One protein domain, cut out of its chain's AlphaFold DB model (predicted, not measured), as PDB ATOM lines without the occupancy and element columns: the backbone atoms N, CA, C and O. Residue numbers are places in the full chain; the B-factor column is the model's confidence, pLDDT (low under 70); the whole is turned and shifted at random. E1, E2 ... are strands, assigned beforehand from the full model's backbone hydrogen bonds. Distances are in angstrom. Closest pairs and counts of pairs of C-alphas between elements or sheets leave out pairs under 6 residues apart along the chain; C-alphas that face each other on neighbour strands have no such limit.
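AT A GLANCE: This is residues 263 to 373 of the 373 residues of an uncharacterized protein of Bacteroides ovatus (UniProt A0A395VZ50). Little regular structure, but a sandwich, two sheets face to face: the twisted, mixed E1 E2 E7 E4 E5 and antiparallel E3 E6. Residues 278 to 284 run along the side between E1 and E3. The 111 printed residues have seven strands, E1 to E7, no named helix: all strand, under half in named elements. Compact, it has radius of gyration of the C-alphas 13.7 A, spans 38 by 35 by 22 A.

HOW THE PARTS SIT: E2, residues 305 to 310, and E7, 367 to 372, are antiparallel; N 306 to O 371, 2.9 A. E1, 267 to 271, is parallel to E2; N 267 to O 305, 2.8 A. E4, 330 to 333, is antiparallel to E7; N 331 to O 372, 2.8 A. E4 and E5, 339 to 343, form a hairpin; N 330 to O 343, 2.8 A. E3, 314 to 319, and E6, 358 to 364, are antiparallel; N 318 to O 359, 2.8 A.

IN THESE COORDINATES: E7 measures 16.8 A from C-alpha 367 (24.949, -56.334, -16.215) to C-alpha 372 (39.343, -51.847, -8.748).

THE WHOLE: The printed part has no cut. Links E1 to E2 and E5 to E6 are long. Residues 345 to 351, 353 to 354 and 370 to 373 have pLDDT under 70.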
ATOM      1  N   THR A 263      35.428 -59.207  -5.593       76.31
ATOM      2  CA  THR A 263      34.022 -59.092  -5.967       76.31
ATOM      3  C   THR A 263      33.048 -58.945  -4.795       76.31
ATOM      4  O   THR A 263      31.969 -58.361  -4.985       76.31
ATOM      5  N   GLU A 264      33.416 -59.474  -3.629       80.81
ATOM      6  CA  GLU A 264      32.688 -59.403  -2.360       80.81
ATOM      7  C   GLU A 264      33.126 -58.196  -1.525       80.81
ATOM      8  O   GLU A 264      32.311 -57.647  -0.788       80.81
ATOM      9  N   PHE A 265      34.370 -57.739  -1.706       82.00
ATOM     10  CA  PHE A 265      34.898 -56.521  -1.085       82.00
ATOM     11  C   PHE A 265      34.295 -55.228  -1.671       82.00
ATOM     12  O   PHE A 265      34.236 -54.205  -0.996       82.00
ATOM     13  N   ALA A 266      33.830 -55.263  -2.923       84.06
ATOM     14  CA  ALA A 266      33.391 -54.080  -3.660       84.06
ATOM     15  C   ALA A 266      32.225 -53.303  -3.008       84.06
ATOM     16  O   ALA A 266      31.120 -53.835  -2.839       84.06
ATOM     17  N   GLU A 267      32.429 -52.003  -2.769       88.06
ATOM     18  CA  GLU A 267      31.400 -51.074  -2.292       88.06
ATOM     19  C   GLU A 267      30.309 -50.889  -3.362       88.06
ATOM     20  O   GLU A 267      30.584 -50.631  -4.535       88.06
ATOM     21  N   SER A 268      29.041 -51.024  -2.976       86.12
ATOM     22  CA  SER A 268      27.920 -50.883  -3.909       86.12
ATOM     23  C   SER A 268      27.597 -49.409  -4.157       86.12
ATOM     24  O   SER A 268      27.079 -48.752  -3.260       86.12
ATOM     25  N   ILE A 269      27.789 -48.917  -5.385       84.56
ATOM     26  CA  ILE A 269      27.492 -47.509  -5.724       84.56
ATOM     27  C   ILE A 269      26.010 -47.262  -6.063       84.56
ATOM     28  O   ILE A 269      25.585 -46.121  -6.203       84.56
ATOM     29  N   GLY A 270      25.210 -48.331  -6.180       71.50
ATOM     30  CA  GLY A 270      23.772 -48.279  -6.470       71.50
ATOM     31  C   GLY A 270      23.388 -48.911  -7.814       71.50
ATOM     32  O   GLY A 270      24.231 -49.447  -8.537       71.50
ATOM     33  N   ASN A 271      22.089 -48.882  -8.132       74.19
ATOM     34  CA  ASN A 271      21.548 -49.330  -9.419       74.19
ATOM     35  C   ASN A 271      21.284 -48.118 -10.314       74.19
ATOM     36  O   ASN A 271      20.616 -47.182  -9.883       74.19
ATOM     37  N   ILE A 272      21.754 -48.174 -11.558       80.62
ATOM     38  CA  ILE A 272      21.467 -47.151 -12.567       80.62
ATOM     39  C   ILE A 272      20.060 -47.417 -13.114       80.62
ATOM     40  O   ILE A 272      19.740 -48.553 -13.482       80.62
ATOM     41  N   GLY A 273      19.194 -46.402 -13.123       77.25
ATOM     42  CA  GLY A 273      17.811 -46.533 -13.562       77.25
ATOM     43  C   GLY A 273      17.711 -46.852 -15.053       77.25
ATOM     44  O   GLY A 273      18.493 -46.374 -15.871       77.25
ATOM     45  N   LEU A 274      16.706 -47.646 -15.439       77.19
ATOM     46  CA  LEU A 274      16.504 -48.084 -16.830       77.19
ATOM     47  C   LEU A 274      16.372 -46.915 -17.824       77.19
ATOM     48  O   LEU A 274      16.693 -47.063 -19.004       77.19
ATOM     49  N   TYR A 275      15.888 -45.768 -17.349       79.75
ATOM     50  CA  TYR A 275      15.645 -44.574 -18.154       79.75
ATOM     51  C   TYR A 275      16.686 -43.477 -17.948       79.75
ATOM     52  O   TYR A 275      16.616 -42.473 -18.655       79.75
ATOM     53  N   ASP A 276      17.664 -43.676 -17.066       78.81
ATOM     54  CA  ASP A 276      18.671 -42.661 -16.780       78.81
ATOM     55  C   ASP A 276      19.585 -42.509 -18.005       78.81
ATOM     56  O   ASP A 276      20.210 -43.486 -18.444       78.81
ATOM     57  N   PRO A 277      19.629 -41.321 -18.635       78.50
ATOM     58  CA  PRO A 277      20.472 -41.095 -19.805       78.50
ATOM     59  C   PRO A 277      21.951 -40.945 -19.424       78.50
ATOM     60  O   PRO A 277      22.810 -41.100 -20.284       78.50
ATOM     61  N   LEU A 278      22.236 -40.651 -18.151       83.00
ATOM     62  CA  LEU A 278      23.565 -40.415 -17.604       83.00
ATOM     63  C   LEU A 278      23.584 -40.806 -16.122       83.00
ATOM     64  O   LEU A 278      22.614 -40.563 -15.404       83.00
ATOM     65  N   PHE A 279      24.701 -41.366 -15.671       84.50
ATOM     66  CA  PHE A 279      24.994 -41.618 -14.266       84.50
ATOM     67  C   PHE A 279      26.394 -41.090 -13.959       84.50
ATOM     68  O   PHE A 279      27.323 -41.349 -14.720       84.50
ATOM     69  N   ILE A 280      26.531 -40.360 -12.853       87.62
ATOM     70  CA  ILE A 280      27.809 -39.838 -12.369       87.62
ATOM     71  C   ILE A 280      27.963 -40.292 -10.923       87.62
ATOM     72  O   ILE A 280      27.051 -40.121 -10.114       87.62
ATOM     73  N   TYR A 281      29.120 -40.865 -10.612       88.94
ATOM     74  CA  TYR A 281      29.513 -41.216  -9.258       88.94
ATOM     75  C   TYR A 281      30.949 -40.779  -9.026       88.94
ATOM     76  O   TYR A 281      31.835 -41.103  -9.813       88.94
ATOM     77  N   GLU A 282      31.158 -40.072  -7.926       89.38
ATOM     78  CA  GLU A 282      32.453 -39.566  -7.498       89.38
ATOM     79  C   GLU A 282      32.640 -39.919  -6.025       89.38
ATOM     80  O   GLU A 282      31.715 -39.785  -5.219       89.38
ATOM     81  N   ASN A 283      33.823 -40.424  -5.680       90.06
ATOM     82  CA  ASN A 283      34.169 -40.778  -4.313       90.06
ATOM     83  C   ASN A 283      35.687 -40.727  -4.125       90.06
ATOM     84  O   ASN A 283      36.436 -41.158  -5.004       90.06
ATOM     85  N   THR A 284      36.116 -40.274  -2.950       89.00
ATOM     86  CA  THR A 284      37.523 -40.180  -2.557       89.00
ATOM     87  C   THR A 284      37.762 -41.064  -1.344       89.00
ATOM     88  O   THR A 284      37.018 -41.028  -0.363       89.00
ATOM     89  N   LYS A 285      38.818 -41.872  -1.409       87.75
ATOM     90  CA  LYS A 285      39.177 -42.853  -0.385       87.75
ATOM     91  C   LYS A 285      40.673 -42.762  -0.109       87.75
ATOM     92  O   LYS A 285      41.466 -42.770  -1.047       87.75
ATOM     93  N   ASP A 286      41.035 -42.698   1.168       86.38
ATOM     94  CA  ASP A 286      42.431 -42.713   1.601       86.38
ATOM     95  C   ASP A 286      42.959 -44.151   1.600       86.38
ATOM     96  O   ASP A 286      42.611 -44.957   2.465       86.38
ATOM     97  N   THR A 287      43.796 -44.474   0.615       80.56
ATOM     98  CA  THR A 287      44.420 -45.796   0.466       80.56
ATOM     99  C   THR A 287      45.551 -46.051   1.467       80.56
ATOM    100  O   THR A 287      46.055 -47.168   1.520       80.56
ATOM    101  N   ASN A 288      45.937 -45.063   2.285       79.00
ATOM    102  CA  ASN A 288      46.817 -45.301   3.433       79.00
ATOM    103  C   ASN A 288      46.063 -45.912   4.622       79.00
ATOM    104  O   ASN A 288      46.692 -46.450   5.533       79.00
ATOM    105  N   ASN A 289      44.726 -45.840   4.636       81.25
ATOM    106  CA  ASN A 289      43.931 -46.486   5.670       81.25
ATOM    107  C   ASN A 289      43.870 -48.006   5.408       81.25
ATOM    108  O   ASN A 289      43.298 -48.423   4.393       81.25
ATOM    109  N   PRO A 290      44.380 -48.852   6.326       71.06
ATOM    110  CA  PRO A 290      44.367 -50.305   6.160       71.06
ATOM    111  C   PRO A 290      42.955 -50.901   6.052       71.06
ATOM    112  O   PRO A 290      42.811 -52.024   5.583       71.06
ATOM    113  N   GLU A 291      41.908 -50.172   6.443       78.31
ATOM    114  CA  GLU A 291      40.513 -50.623   6.345       78.31
ATOM    115  C   GLU A 291      39.860 -50.347   4.976       78.31
ATOM    116  O   GLU A 291      38.769 -50.844   4.704       78.31
ATOM    117  N   VAL A 292      40.485 -49.536   4.115       77.69
ATOM    118  CA  VAL A 292      39.866 -49.007   2.884       77.69
ATOM    119  C   VAL A 292      40.294 -49.766   1.622       77.69
ATOM    120  O   VAL A 292      39.558 -49.782   0.634       77.69
ATOM    121  N   GLY A 293      41.453 -50.423   1.657       77.69
ATOM    122  CA  GLY A 293      41.987 -51.196   0.539       77.69
ATOM    123  C   GLY A 293      41.563 -52.664   0.562       77.69
ATOM    124  O   GLY A 293      41.409 -53.266   1.628       77.69
ATOM    125  N   TYR A 294      41.420 -53.266  -0.614       81.88
ATOM    126  CA  TYR A 294      41.220 -54.698  -0.756       81.88
ATOM    127  C   TYR A 294      42.431 -55.429  -0.184       81.88
ATOM    128  O   TYR A 294      43.570 -55.204  -0.586       81.88
ATOM    129  N   GLN A 295      42.187 -56.306   0.782       75.88
ATOM    130  CA  GLN A 295      43.266 -56.958   1.523       75.88
ATOM    131  C   GLN A 295      43.837 -58.184   0.810       75.88
ATOM    132  O   GLN A 295      44.752 -58.804   1.345       75.88
ATOM    133  N   GLY A 296      43.306 -58.541  -0.366       77.06
ATOM    134  CA  GLY A 296      43.731 -59.717  -1.115       77.06
ATOM    135  C   GLY A 296      45.193 -59.680  -1.553       77.06
ATOM    136  O   GLY A 296      45.968 -58.781  -1.235       77.06
ATOM    137  N   TYR A 297      45.582 -60.715  -2.285       75.12
ATOM    138  CA  TYR A 297      46.982 -60.992  -2.605       75.12
ATOM    139  C   TYR A 297      47.299 -60.851  -4.097       75.12
ATOM    140  O   TYR A 297      48.337 -61.332  -4.537       75.12
ATOM    141  N   ASP A 298      46.389 -60.255  -4.862       74.50
ATOM    142  CA  ASP A 298      46.478 -60.055  -6.309       74.50
ATOM    143  C   ASP A 298      46.775 -58.580  -6.648       74.50
ATOM    144  O   ASP A 298      47.022 -57.764  -5.754       74.50
ATOM    145  N   ASP A 299      46.750 -58.247  -7.941       74.75
ATOM    146  CA  ASP A 299      46.995 -56.897  -8.470       74.75
ATOM    147  C   ASP A 299      46.037 -55.837  -7.891       74.75
ATOM    148  O   ASP A 299      46.334 -54.651  -7.930       74.75
ATOM    149  N   TYR A 300      44.897 -56.240  -7.315       77.19
ATOM    150  CA  TYR A 300      43.907 -55.330  -6.732       77.19
ATOM    151  C   TYR A 300      44.223 -54.964  -5.278       77.19
ATOM    152  O   TYR A 300      43.447 -54.265  -4.622       77.19
ATOM    153  N   ARG A 301      45.302 -55.510  -4.707       77.62
ATOM    154  CA  ARG A 301      45.638 -55.310  -3.301       77.62
ATOM    155  C   ARG A 301      45.837 -53.833  -2.974       77.62
ATOM    156  O   ARG A 301      46.474 -53.094  -3.709       77.62
ATOM    157  N   SER A 302      45.337 -53.423  -1.808       78.56
ATOM    158  CA  SER A 302      45.295 -52.030  -1.342       78.56
ATOM    159  C   SER A 302      44.414 -51.123  -2.212       78.56
ATOM    160  O   SER A 302      44.203 -49.957  -1.877       78.56
ATOM    161  N   GLY A 303      43.845 -51.674  -3.283       82.94
ATOM    162  CA  GLY A 303      42.933 -51.034  -4.199       82.94
ATOM    163  C   GLY A 303      41.556 -50.815  -3.601       82.94
ATOM    164  O   GLY A 303      41.074 -51.573  -2.761       82.94
ATOM    165  N   VAL A 304      40.883 -49.770  -4.058       89.12
ATOM    166  CA  VAL A 304      39.494 -49.509  -3.685       89.12
ATOM    167  C   VAL A 304      38.597 -50.138  -4.734       89.12
ATOM    168  O   VAL A 304      38.730 -49.835  -5.922       89.12
ATOM    169  N   CYS A 305      37.662 -50.984  -4.299       89.12
ATOM    170  CA  CYS A 305      36.758 -51.666  -5.211       89.12
ATOM    171  C   CYS A 305      35.322 -51.130  -5.129       89.12
ATOM    172  O   CYS A 305      34.757 -50.999  -4.046       89.12
ATOM    173  N   TYR A 306      34.713 -50.879  -6.288       90.44
ATOM    174  CA  TYR A 306      33.332 -50.415  -6.440       90.44
ATOM    175  C   TYR A 306      32.531 -51.358  -7.335       90.44
ATOM    176  O   TYR A 306      33.064 -51.921  -8.292       90.44
ATOM    177  N   ARG A 307      31.228 -51.502  -7.081       90.31
ATOM    178  CA  ARG A 307      30.302 -52.330  -7.865       90.31
ATOM    179  C   ARG A 307      29.108 -51.523  -8.356       90.31
ATOM    180  O   ARG A 307      28.421 -50.891  -7.555       90.31
ATOM    181  N   PHE A 308      28.803 -51.655  -9.647       87.69
ATOM    182  CA  PHE A 308      27.656 -51.026 -10.306       87.69
ATOM    183  C   PHE A 308      26.964 -51.976 -11.280       87.69
ATOM    184  O   PHE A 308      27.563 -52.942 -11.750       87.69
ATOM    185  N   THR A 309      25.694 -51.718 -11.592       87.06
ATOM    186  CA  THR A 309      24.932 -52.514 -12.565       87.06
ATOM    187  C   THR A 309      24.376 -51.620 -13.658       87.06
ATOM    188  O   THR A 309      23.618 -50.694 -13.375       87.06
ATOM    189  N   LEU A 310      24.731 -51.931 -14.907       85.75
ATOM    190  CA  LEU A 310      24.203 -51.256 -16.088       85.75
ATOM    191  C   LEU A 310      22.914 -51.955 -16.554       85.75
ATOM    192  O   LEU A 310      22.957 -53.154 -16.846       85.75
ATOM    193  N   PRO A 311      21.772 -51.251 -16.655       85.69
ATOM    194  CA  PRO A 311      20.502 -51.852 -17.074       85.69
ATOM    195  C   PRO A 311      20.419 -52.097 -18.591       85.69
ATOM    196  O   PRO A 311      19.544 -52.822 -19.059       85.69
ATOM    197  N   ARG A 312      21.318 -51.486 -19.367       85.31
ATOM    198  CA  ARG A 312      21.406 -51.561 -20.830       85.31
ATOM    199  C   ARG A 312      22.854 -51.346 -21.269       85.31
ATOM    200  O   ARG A 312      23.714 -51.087 -20.435       85.31
ATOM    201  N   VAL A 313      23.110 -51.467 -22.568       87.56
ATOM    202  CA  VAL A 313      24.398 -51.072 -23.149       87.56
ATOM    203  C   VAL A 313      24.578 -49.565 -22.963       87.56
ATOM    204  O   VAL A 313      23.665 -48.805 -23.291       87.56
ATOM    205  N   MET A 314      25.712 -49.145 -22.406       87.06
ATOM    206  CA  MET A 314      26.042 -47.738 -22.160       87.06
ATOM    207  C   MET A 314      27.529 -47.513 -22.422       87.06
ATOM    208  O   MET A 314      28.329 -48.429 -22.234       87.06
ATOM    209  N   ASP A 315      27.896 -46.304 -22.826       87.94
ATOM    210  CA  ASP A 315      29.296 -45.889 -22.814       87.94
ATOM    211  C   ASP A 315      29.685 -45.575 -21.366       87.94
ATOM    212  O   ASP A 315      28.904 -44.970 -20.626       87.94
ATOM    213  N   ALA A 316      30.854 -46.045 -20.942       86.81
ATOM    214  CA  ALA A 316      31.351 -45.837 -19.590       86.81
ATOM    215  C   ALA A 316      32.704 -45.139 -19.631       86.81
ATOM    216  O   ALA A 316      33.608 -45.571 -20.344       86.81
ATOM    217  N   GLU A 317      32.838 -44.098 -18.823       88.50
ATOM    218  CA  GLU A 317      34.086 -43.388 -18.597       88.50
ATOM    219  C   GLU A 317      34.455 -43.532 -17.118       88.50
ATOM    220  O   GLU A 317      33.617 -43.350 -16.231       88.50
ATOM    221  N   ILE A 318      35.691 -43.941 -16.851       89.00
ATOM    222  CA  ILE A 318      36.205 -44.178 -15.506       89.00
ATOM    223  C   ILE A 318      37.606 -43.588 -15.430       89.00
ATOM    224  O   ILE A 318      38.512 -44.081 -16.089       89.00
ATOM    225  N   PHE A 319      37.812 -42.594 -14.575       88.19
ATOM    226  CA  PHE A 319      39.113 -41.946 -14.441       88.19
ATOM    227  C   PHE A 319      39.465 -41.622 -12.993       88.19
ATOM    228  O   PHE A 319      38.619 -41.679 -12.097       88.19
ATOM    229  N   HIS A 320      40.738 -41.305 -12.783       88.00
ATOM    230  CA  HIS A 320      41.301 -40.823 -11.522       88.00
ATOM    231  C   HIS A 320      41.885 -39.406 -11.638       88.00
ATOM    232  O   HIS A 320      42.607 -38.974 -10.741       88.00
ATOM    233  N   CYS A 321      41.578 -38.677 -12.717       85.69
ATOM    234  CA  CYS A 321      42.041 -37.304 -12.910       85.69
ATOM    235  C   CYS A 321      41.723 -36.435 -11.681       85.69
ATOM    236  O   CYS A 321      40.586 -36.408 -11.213       85.69
ATOM    237  N   GLY A 322      42.734 -35.728 -11.164       82.62
ATOM    238  CA  GLY A 322      42.615 -34.897  -9.960       82.62
ATOM    239  C   GLY A 322      42.881 -35.620  -8.632       82.62
ATOM    240  O   GLY A 322      42.745 -34.996  -7.583       82.62
ATOM    241  N   SER A 323      43.268 -36.902  -8.651       84.56
ATOM    242  CA  SER A 323      43.699 -37.621  -7.441       84.56
ATOM    243  C   SER A 323      45.020 -37.073  -6.892       84.56
ATOM    244  O   SER A 323      45.906 -36.699  -7.653       84.56
ATOM    245  N   GLU A 324      45.177 -37.083  -5.564       86.00
ATOM    246  CA  GLU A 324      46.436 -36.708  -4.893       86.00
ATOM    247  C   GLU A 324      47.560 -37.728  -5.118       86.00
ATOM    248  O   GLU A 324      48.737 -37.391  -5.024       86.00
ATOM    249  N   VAL A 325      47.200 -38.986  -5.387       81.12
ATOM    250  CA  VAL A 325      48.161 -40.049  -5.682       81.12
ATOM    251  C   VAL A 325      48.422 -40.077  -7.181       81.12
ATOM    252  O   VAL A 325      47.485 -40.207  -7.968       81.12
ATOM    253  N   GLU A 326      49.693 -39.976  -7.550       77.62
ATOM    254  CA  GLU A 326      50.180 -40.151  -8.918       77.62
ATOM    255  C   GLU A 326      50.349 -41.643  -9.249       77.62
ATOM    256  O   GLU A 326      50.414 -42.478  -8.347       77.62
ATOM    257  N   ASP A 327      50.428 -41.966 -10.539       80.88
ATOM    258  CA  ASP A 327      50.607 -43.320 -11.078       80.88
ATOM    259  C   ASP A 327      49.506 -44.283 -10.605       80.88
ATOM    260  O   ASP A 327      49.716 -45.230  -9.849       80.88
ATOM    261  N   THR A 328      48.263 -43.956 -10.974       83.56
ATOM    262  CA  THR A 328      47.090 -44.742 -10.575       83.56
ATOM    263  C   THR A 328      46.660 -45.705 -11.662       83.56
ATOM    264  O   THR A 328      46.654 -45.349 -12.834       83.56
ATOM    265  N   GLU A 329      46.179 -46.874 -11.247       86.75
ATOM    266  CA  GLU A 329      45.675 -47.918 -12.137       86.75
ATOM    267  C   GLU A 329      44.149 -48.066 -11.992       86.75
ATOM    268  O   GLU A 329      43.551 -47.705 -10.975       86.75
ATOM    269  N   VAL A 330      43.482 -48.543 -13.045       88.75
ATOM    270  CA  VAL A 330      42.054 -48.881 -13.051       88.75
ATOM    271  C   VAL A 330      41.852 -50.221 -13.736       88.75
ATOM    272  O   VAL A 330      42.182 -50.401 -14.906       88.75
ATOM    273  N   TYR A 331      41.169 -51.121 -13.039       89.88
ATOM    274  CA  TYR A 331      40.712 -52.407 -13.545       89.88
ATOM    275  C   TYR A 331      39.188 -52.424 -13.612       89.88
ATOM    276  O   TYR A 331      38.516 -52.220 -12.603       89.88
ATOM    277  N   LEU A 332      38.621 -52.722 -14.780       89.88
ATOM    278  CA  LEU A 332      37.193 -52.992 -14.937       89.88
ATOM    279  C   LEU A 332      36.982 -54.503 -15.006       89.88
ATOM    280  O   LEU A 332      37.497 -55.160 -15.909       89.88
ATOM    281  N   LEU A 333      36.209 -55.053 -14.075       90.25
ATOM    282  CA  LEU A 333      35.953 -56.481 -13.919       90.25
ATOM    283  C   LEU A 333      34.482 -56.823 -14.193       90.25
ATOM    284  O   LEU A 333      33.573 -56.009 -13.992       90.25
ATOM    285  N   ASP A 334      34.228 -58.056 -14.620       86.38
ATOM    286  CA  ASP A 334      32.880 -58.606 -14.739       86.38
ATOM    287  C   ASP A 334      32.315 -59.089 -13.385       86.38
ATOM    288  O   ASP A 334      32.922 -58.963 -12.314       86.38
ATOM    289  N   LYS A 335      31.107 -59.670 -13.419       82.75
ATOM    290  CA  LYS A 335      30.445 -60.189 -12.215       82.75
ATOM    291  C   LYS A 335      31.198 -61.349 -11.538       82.75
ATOM    292  O   LYS A 335      30.986 -61.560 -10.346       82.75
ATOM    293  N   ASN A 336      32.055 -62.057 -12.267       82.75
ATOM    294  CA  ASN A 336      32.850 -63.181 -11.782       82.75
ATOM    295  C   ASN A 336      34.268 -62.751 -11.359       82.75
ATOM    296  O   ASN A 336      35.002 -63.572 -10.826       82.75
ATOM    297  N   GLY A 337      34.642 -61.481 -11.565       79.75
ATOM    298  CA  GLY A 337      35.981 -60.966 -11.269       79.75
ATOM    299  C   GLY A 337      36.959 -61.055 -12.444       79.75
ATOM    300  O   GLY A 337      38.134 -60.757 -12.268       79.75
ATOM    301  N   ASN A 338      36.502 -61.423 -13.647       85.44
ATOM    302  CA  ASN A 338      37.364 -61.442 -14.829       85.44
ATOM    303  C   ASN A 338      37.611 -60.021 -15.334       85.44
ATOM    304  O   ASN A 338      36.672 -59.229 -15.444       85.44
ATOM    305  N   ARG A 339      38.854 -59.721 -15.718       88.81
ATOM    306  CA  ARG A 339      39.245 -58.415 -16.254       88.81
ATOM    307  C   ARG A 339      38.652 -58.177 -17.646       88.81
ATOM    308  O   ARG A 339      38.954 -58.902 -18.588       88.81
ATOM    309  N   LEU A 340      37.825 -57.143 -17.759       88.62
ATOM    310  CA  LEU A 340      37.243 -56.644 -19.007       88.62
ATOM    311  C   LEU A 340      38.124 -55.574 -19.651       88.62
ATOM    312  O   LEU A 340      38.259 -55.553 -20.869       88.62
ATOM    313  N   ALA A 341      38.701 -54.691 -18.838       87.75
ATOM    314  CA  ALA A 341      39.622 -53.656 -19.286       87.75
ATOM    315  C   ALA A 341      40.566 -53.227 -18.160       87.75
ATOM    316  O   ALA A 341      40.313 -53.499 -16.985       87.75
ATOM    317  N   TYR A 342      41.656 -52.575 -18.552       87.62
ATOM    318  CA  TYR A 342      42.702 -52.070 -17.675       87.62
ATOM    319  C   TYR A 342      43.301 -50.798 -18.265       87.62
ATOM    320  O   TYR A 342      43.438 -50.700 -19.487       87.62
ATOM    321  N   ASN A 343      43.660 -49.858 -17.401       84.38
ATOM    322  CA  ASN A 343      44.440 -48.688 -17.762       84.38
ATOM    323  C   ASN A 343      45.315 -48.263 -16.574       84.38
ATOM    324  O   ASN A 343      44.797 -48.138 -15.470       84.38
ATOM    325  N   ASP A 344      46.603 -48.042 -16.815       77.50
ATOM    326  CA  ASP A 344      47.604 -47.511 -15.872       77.50
ATOM    327  C   ASP A 344      48.146 -46.145 -16.302       77.50
ATOM    328  O   ASP A 344      48.538 -45.326 -15.479       77.50
ATOM    329  N   ASN A 345      48.145 -45.866 -17.603       69.69
ATOM    330  CA  ASN A 345      48.582 -44.591 -18.139       69.69
ATOM    331  C   ASN A 345      47.884 -44.323 -19.473       69.69
ATOM    332  O   ASN A 345      48.248 -44.871 -20.518       69.69
ATOM    333  N   TYR A 346      46.837 -43.501 -19.460       62.59
ATOM    334  CA  TYR A 346      46.173 -43.124 -20.700       62.59
ATOM    335  C   TYR A 346      46.955 -42.009 -21.402       62.59
ATOM    336  O   TYR A 346      46.986 -40.871 -20.947       62.59
ATOM    337  N   SER A 347      47.533 -42.313 -22.567       57.69
ATOM    338  CA  SER A 347      48.002 -41.311 -23.529       57.69
ATOM    339  C   SER A 347      46.981 -41.183 -24.672       57.69
ATOM    340  O   SER A 347      46.894 -42.070 -25.522       57.69
ATOM    341  N   GLY A 348      46.203 -40.097 -24.710       60.34
ATOM    342  CA  GLY A 348      45.161 -39.856 -25.719       60.34
ATOM    343  C   GLY A 348      44.468 -38.496 -25.550       60.34
ATOM    344  O   GLY A 348      44.869 -37.697 -24.712       60.34
ATOM    345  N   THR A 349      43.444 -38.206 -26.360       61.72
ATOM    346  CA  THR A 349      42.841 -36.855 -26.466       61.72
ATOM    347  C   THR A 349      42.130 -36.379 -25.191       61.72
ATOM    348  O   THR A 349      42.067 -35.174 -24.975       61.72
ATOM    349  N   ASN A 350      41.675 -37.305 -24.342       69.19
ATOM    350  CA  ASN A 350      41.031 -37.032 -23.048       69.19
ATOM    351  C   ASN A 350      41.872 -37.523 -21.852       69.19
ATOM    352  O   ASN A 350      41.333 -37.803 -20.785       69.19
ATOM    353  N   ALA A 351      43.189 -37.676 -22.033       69.81
ATOM    354  CA  ALA A 351      44.084 -38.074 -20.950       69.81
ATOM    355  C   ALA A 351      44.010 -37.119 -19.763       69.81
ATOM    356  O   ALA A 351      43.845 -35.912 -19.940       69.81
ATOM    357  N   CYS A 352      44.213 -37.656 -18.558       75.06
ATOM    358  CA  CYS A 352      44.526 -36.804 -17.424       75.06
ATOM    359  C   CYS A 352      45.833 -36.039 -17.710       75.06
ATOM    360  O   CYS A 352      46.746 -36.568 -18.343       75.06
ATOM    361  N   ASP A 353      45.951 -34.811 -17.196       68.25
ATOM    362  CA  ASP A 353      47.149 -33.972 -17.384       68.25
ATOM    363  C   ASP A 353      48.429 -34.568 -16.738       68.25
ATOM    364  O   ASP A 353      49.536 -34.106 -17.012       68.25
ATOM    365  N   PHE A 354      48.287 -35.602 -15.896       67.06
ATOM    366  CA  PHE A 354      49.347 -36.312 -15.161       67.06
ATOM    367  C   PHE A 354      49.158 -37.840 -15.255       67.06
ATOM    368  O   PHE A 354      48.114 -38.289 -15.724       67.06
ATOM    369  N   LEU A 355      50.144 -38.630 -14.791       72.06
ATOM    370  CA  LEU A 355      50.136 -40.109 -14.743       72.06
ATOM    371  C   LEU A 355      48.957 -40.640 -13.905       72.06
ATOM    372  O   LEU A 355      49.093 -40.968 -12.733       72.06
ATOM    373  N   SER A 356      47.755 -40.646 -14.454       82.00
ATOM    374  CA  SER A 356      46.545 -41.122 -13.793       82.00
ATOM    375  C   SER A 356      45.721 -41.910 -14.789       82.00
ATOM    376  O   SER A 356      45.556 -41.489 -15.935       82.00
ATOM    377  N   ALA A 357      45.176 -43.034 -14.336       85.62
ATOM    378  CA  ALA A 357      44.353 -43.877 -15.179       85.62
ATOM    379  C   ALA A 357      43.095 -43.147 -15.666       85.62
ATOM    380  O   ALA A 357      42.368 -42.498 -14.901       85.62
ATOM    381  N   HIS A 358      42.814 -43.335 -16.953       87.25
ATOM    382  CA  HIS A 358      41.593 -42.908 -17.625       87.25
ATOM    383  C   HIS A 358      41.156 -44.009 -18.591       87.25
ATOM    384  O   HIS A 358      41.931 -44.494 -19.413       87.25
ATOM    385  N   LEU A 359      39.921 -44.472 -18.442       87.25
ATOM    386  CA  LEU A 359      39.373 -45.594 -19.183       87.25
ATOM    387  C   LEU A 359      38.038 -45.198 -19.817       87.25
ATOM    388  O   LEU A 359      37.051 -44.984 -19.114       87.25
ATOM    389  N   GLU A 360      37.993 -45.207 -21.148       87.00
ATOM    390  CA  GLU A 360      36.765 -45.087 -21.940       87.00
ATOM    391  C   GLU A 360      36.378 -46.445 -22.530       87.00
ATOM    392  O   GLU A 360      37.169 -47.110 -23.201       87.00
ATOM    393  N   MET A 361      35.139 -46.860 -22.295       86.12
ATOM    394  CA  MET A 361      34.588 -48.135 -22.744       86.12
ATOM    395  C   MET A 361      33.284 -47.885 -23.508       86.12
ATOM    396  O   MET A 361      32.213 -47.839 -22.888       86.12
ATOM    397  N   PRO A 362      33.338 -47.733 -24.846       84.69
ATOM    398  CA  PRO A 362      32.136 -47.590 -25.649       84.69
ATOM    399  C   PRO A 362      31.357 -48.907 -25.687       84.69
ATOM    400  O   PRO A 362      31.929 -49.996 -25.772       84.69
ATOM    401  N   SER A 363      30.030 -48.814 -25.676       85.44
ATOM    402  CA  SER A 363      29.116 -49.954 -25.783       85.44
ATOM    403  C   SER A 363      29.341 -51.049 -24.726       85.44
ATOM    404  O   SER A 363      29.220 -52.245 -25.016       85.44
ATOM    405  N   LEU A 364      29.624 -50.666 -23.477       84.88
ATOM    406  CA  LEU A 364      29.767 -51.611 -22.373       84.88
ATOM    407  C   LEU A 364      28.439 -52.339 -22.126       84.88
ATOM    408  O   LEU A 364      27.407 -51.735 -21.833       84.88
ATOM    409  N   ALA A 365      28.468 -53.667 -22.251       82.19
ATOM    410  CA  ALA A 365      27.272 -54.495 -22.157       82.19
ATOM    411  C   ALA A 365      26.588 -54.408 -20.782       82.19
ATOM    412  O   ALA A 365      27.260 -54.343 -19.746       82.19
ATOM    413  N   ALA A 366      25.255 -54.523 -20.793       76.06
ATOM    414  CA  ALA A 366      24.425 -54.583 -19.595       76.06
ATOM    415  C   ALA A 366      24.898 -55.660 -18.599       76.06
ATOM    416  O   ALA A 366      25.484 -56.682 -18.974       76.06
ATOM    417  N   GLY A 367      24.605 -55.442 -17.319       73.75
ATOM    418  CA  GLY A 367      24.949 -56.334 -16.215       73.75
ATOM    419  C   GLY A 367      25.845 -55.683 -15.165       73.75
ATOM    420  O   GLY A 367      26.233 -54.520 -15.273       73.75
ATOM    421  N   THR A 368      26.150 -56.446 -14.117       72.19
ATOM    422  CA  THR A 368      26.980 -55.990 -12.999       72.19
ATOM    423  C   THR A 368      28.452 -55.968 -13.388       72.19
ATOM    424  O   THR A 368      28.986 -56.961 -13.890       72.19
ATOM    425  N   LYS A 369      29.090 -54.829 -13.141       78.38
ATOM    426  CA  LYS A 369      30.504 -54.546 -13.367       78.38
ATOM    427  C   LYS A 369      31.144 -54.111 -12.054       78.38
ATOM    428  O   LYS A 369      30.448 -53.691 -11.121       78.38
ATOM    429  N   ARG A 370      32.464 -54.221 -11.975       66.12
ATOM    430  CA  ARG A 370      33.234 -53.750 -10.824       66.12
ATOM    431  C   ARG A 370      34.460 -52.985 -11.270       66.12
ATOM    432  O   ARG A 370      35.032 -53.317 -12.297       66.12
ATOM    433  N   LYS A 371      34.861 -51.990 -10.496       65.38
ATOM    434  CA  LYS A 371      36.105 -51.253 -10.687       65.38
ATOM    435  C   LYS A 371      37.027 -51.583  -9.522       65.38
ATOM    436  O   LYS A 371      36.553 -51.480  -8.397       65.38
ATOM    437  N   SER A 372      38.284 -51.939  -9.761       56.47
ATOM    438  CA  SER A 372      39.343 -51.847  -8.748       56.47
ATOM    439  C   SER A 372      40.308 -50.745  -9.143       56.47
ATOM    440  O   SER A 372      40.595 -50.590 -10.331       56.47
ATOM    441  N   ARG A 373      40.755 -49.974  -8.158       54.91
ATOM    442  CA  ARG A 373      42.040 -49.286  -8.245       54.91
ATOM    443  C   ARG A 373      43.163 -50.276  -7.976       54.91
ATOM    444  O   ARG A 373      42.855 -51.270  -7.277       54.91
TER     445      ARG A 373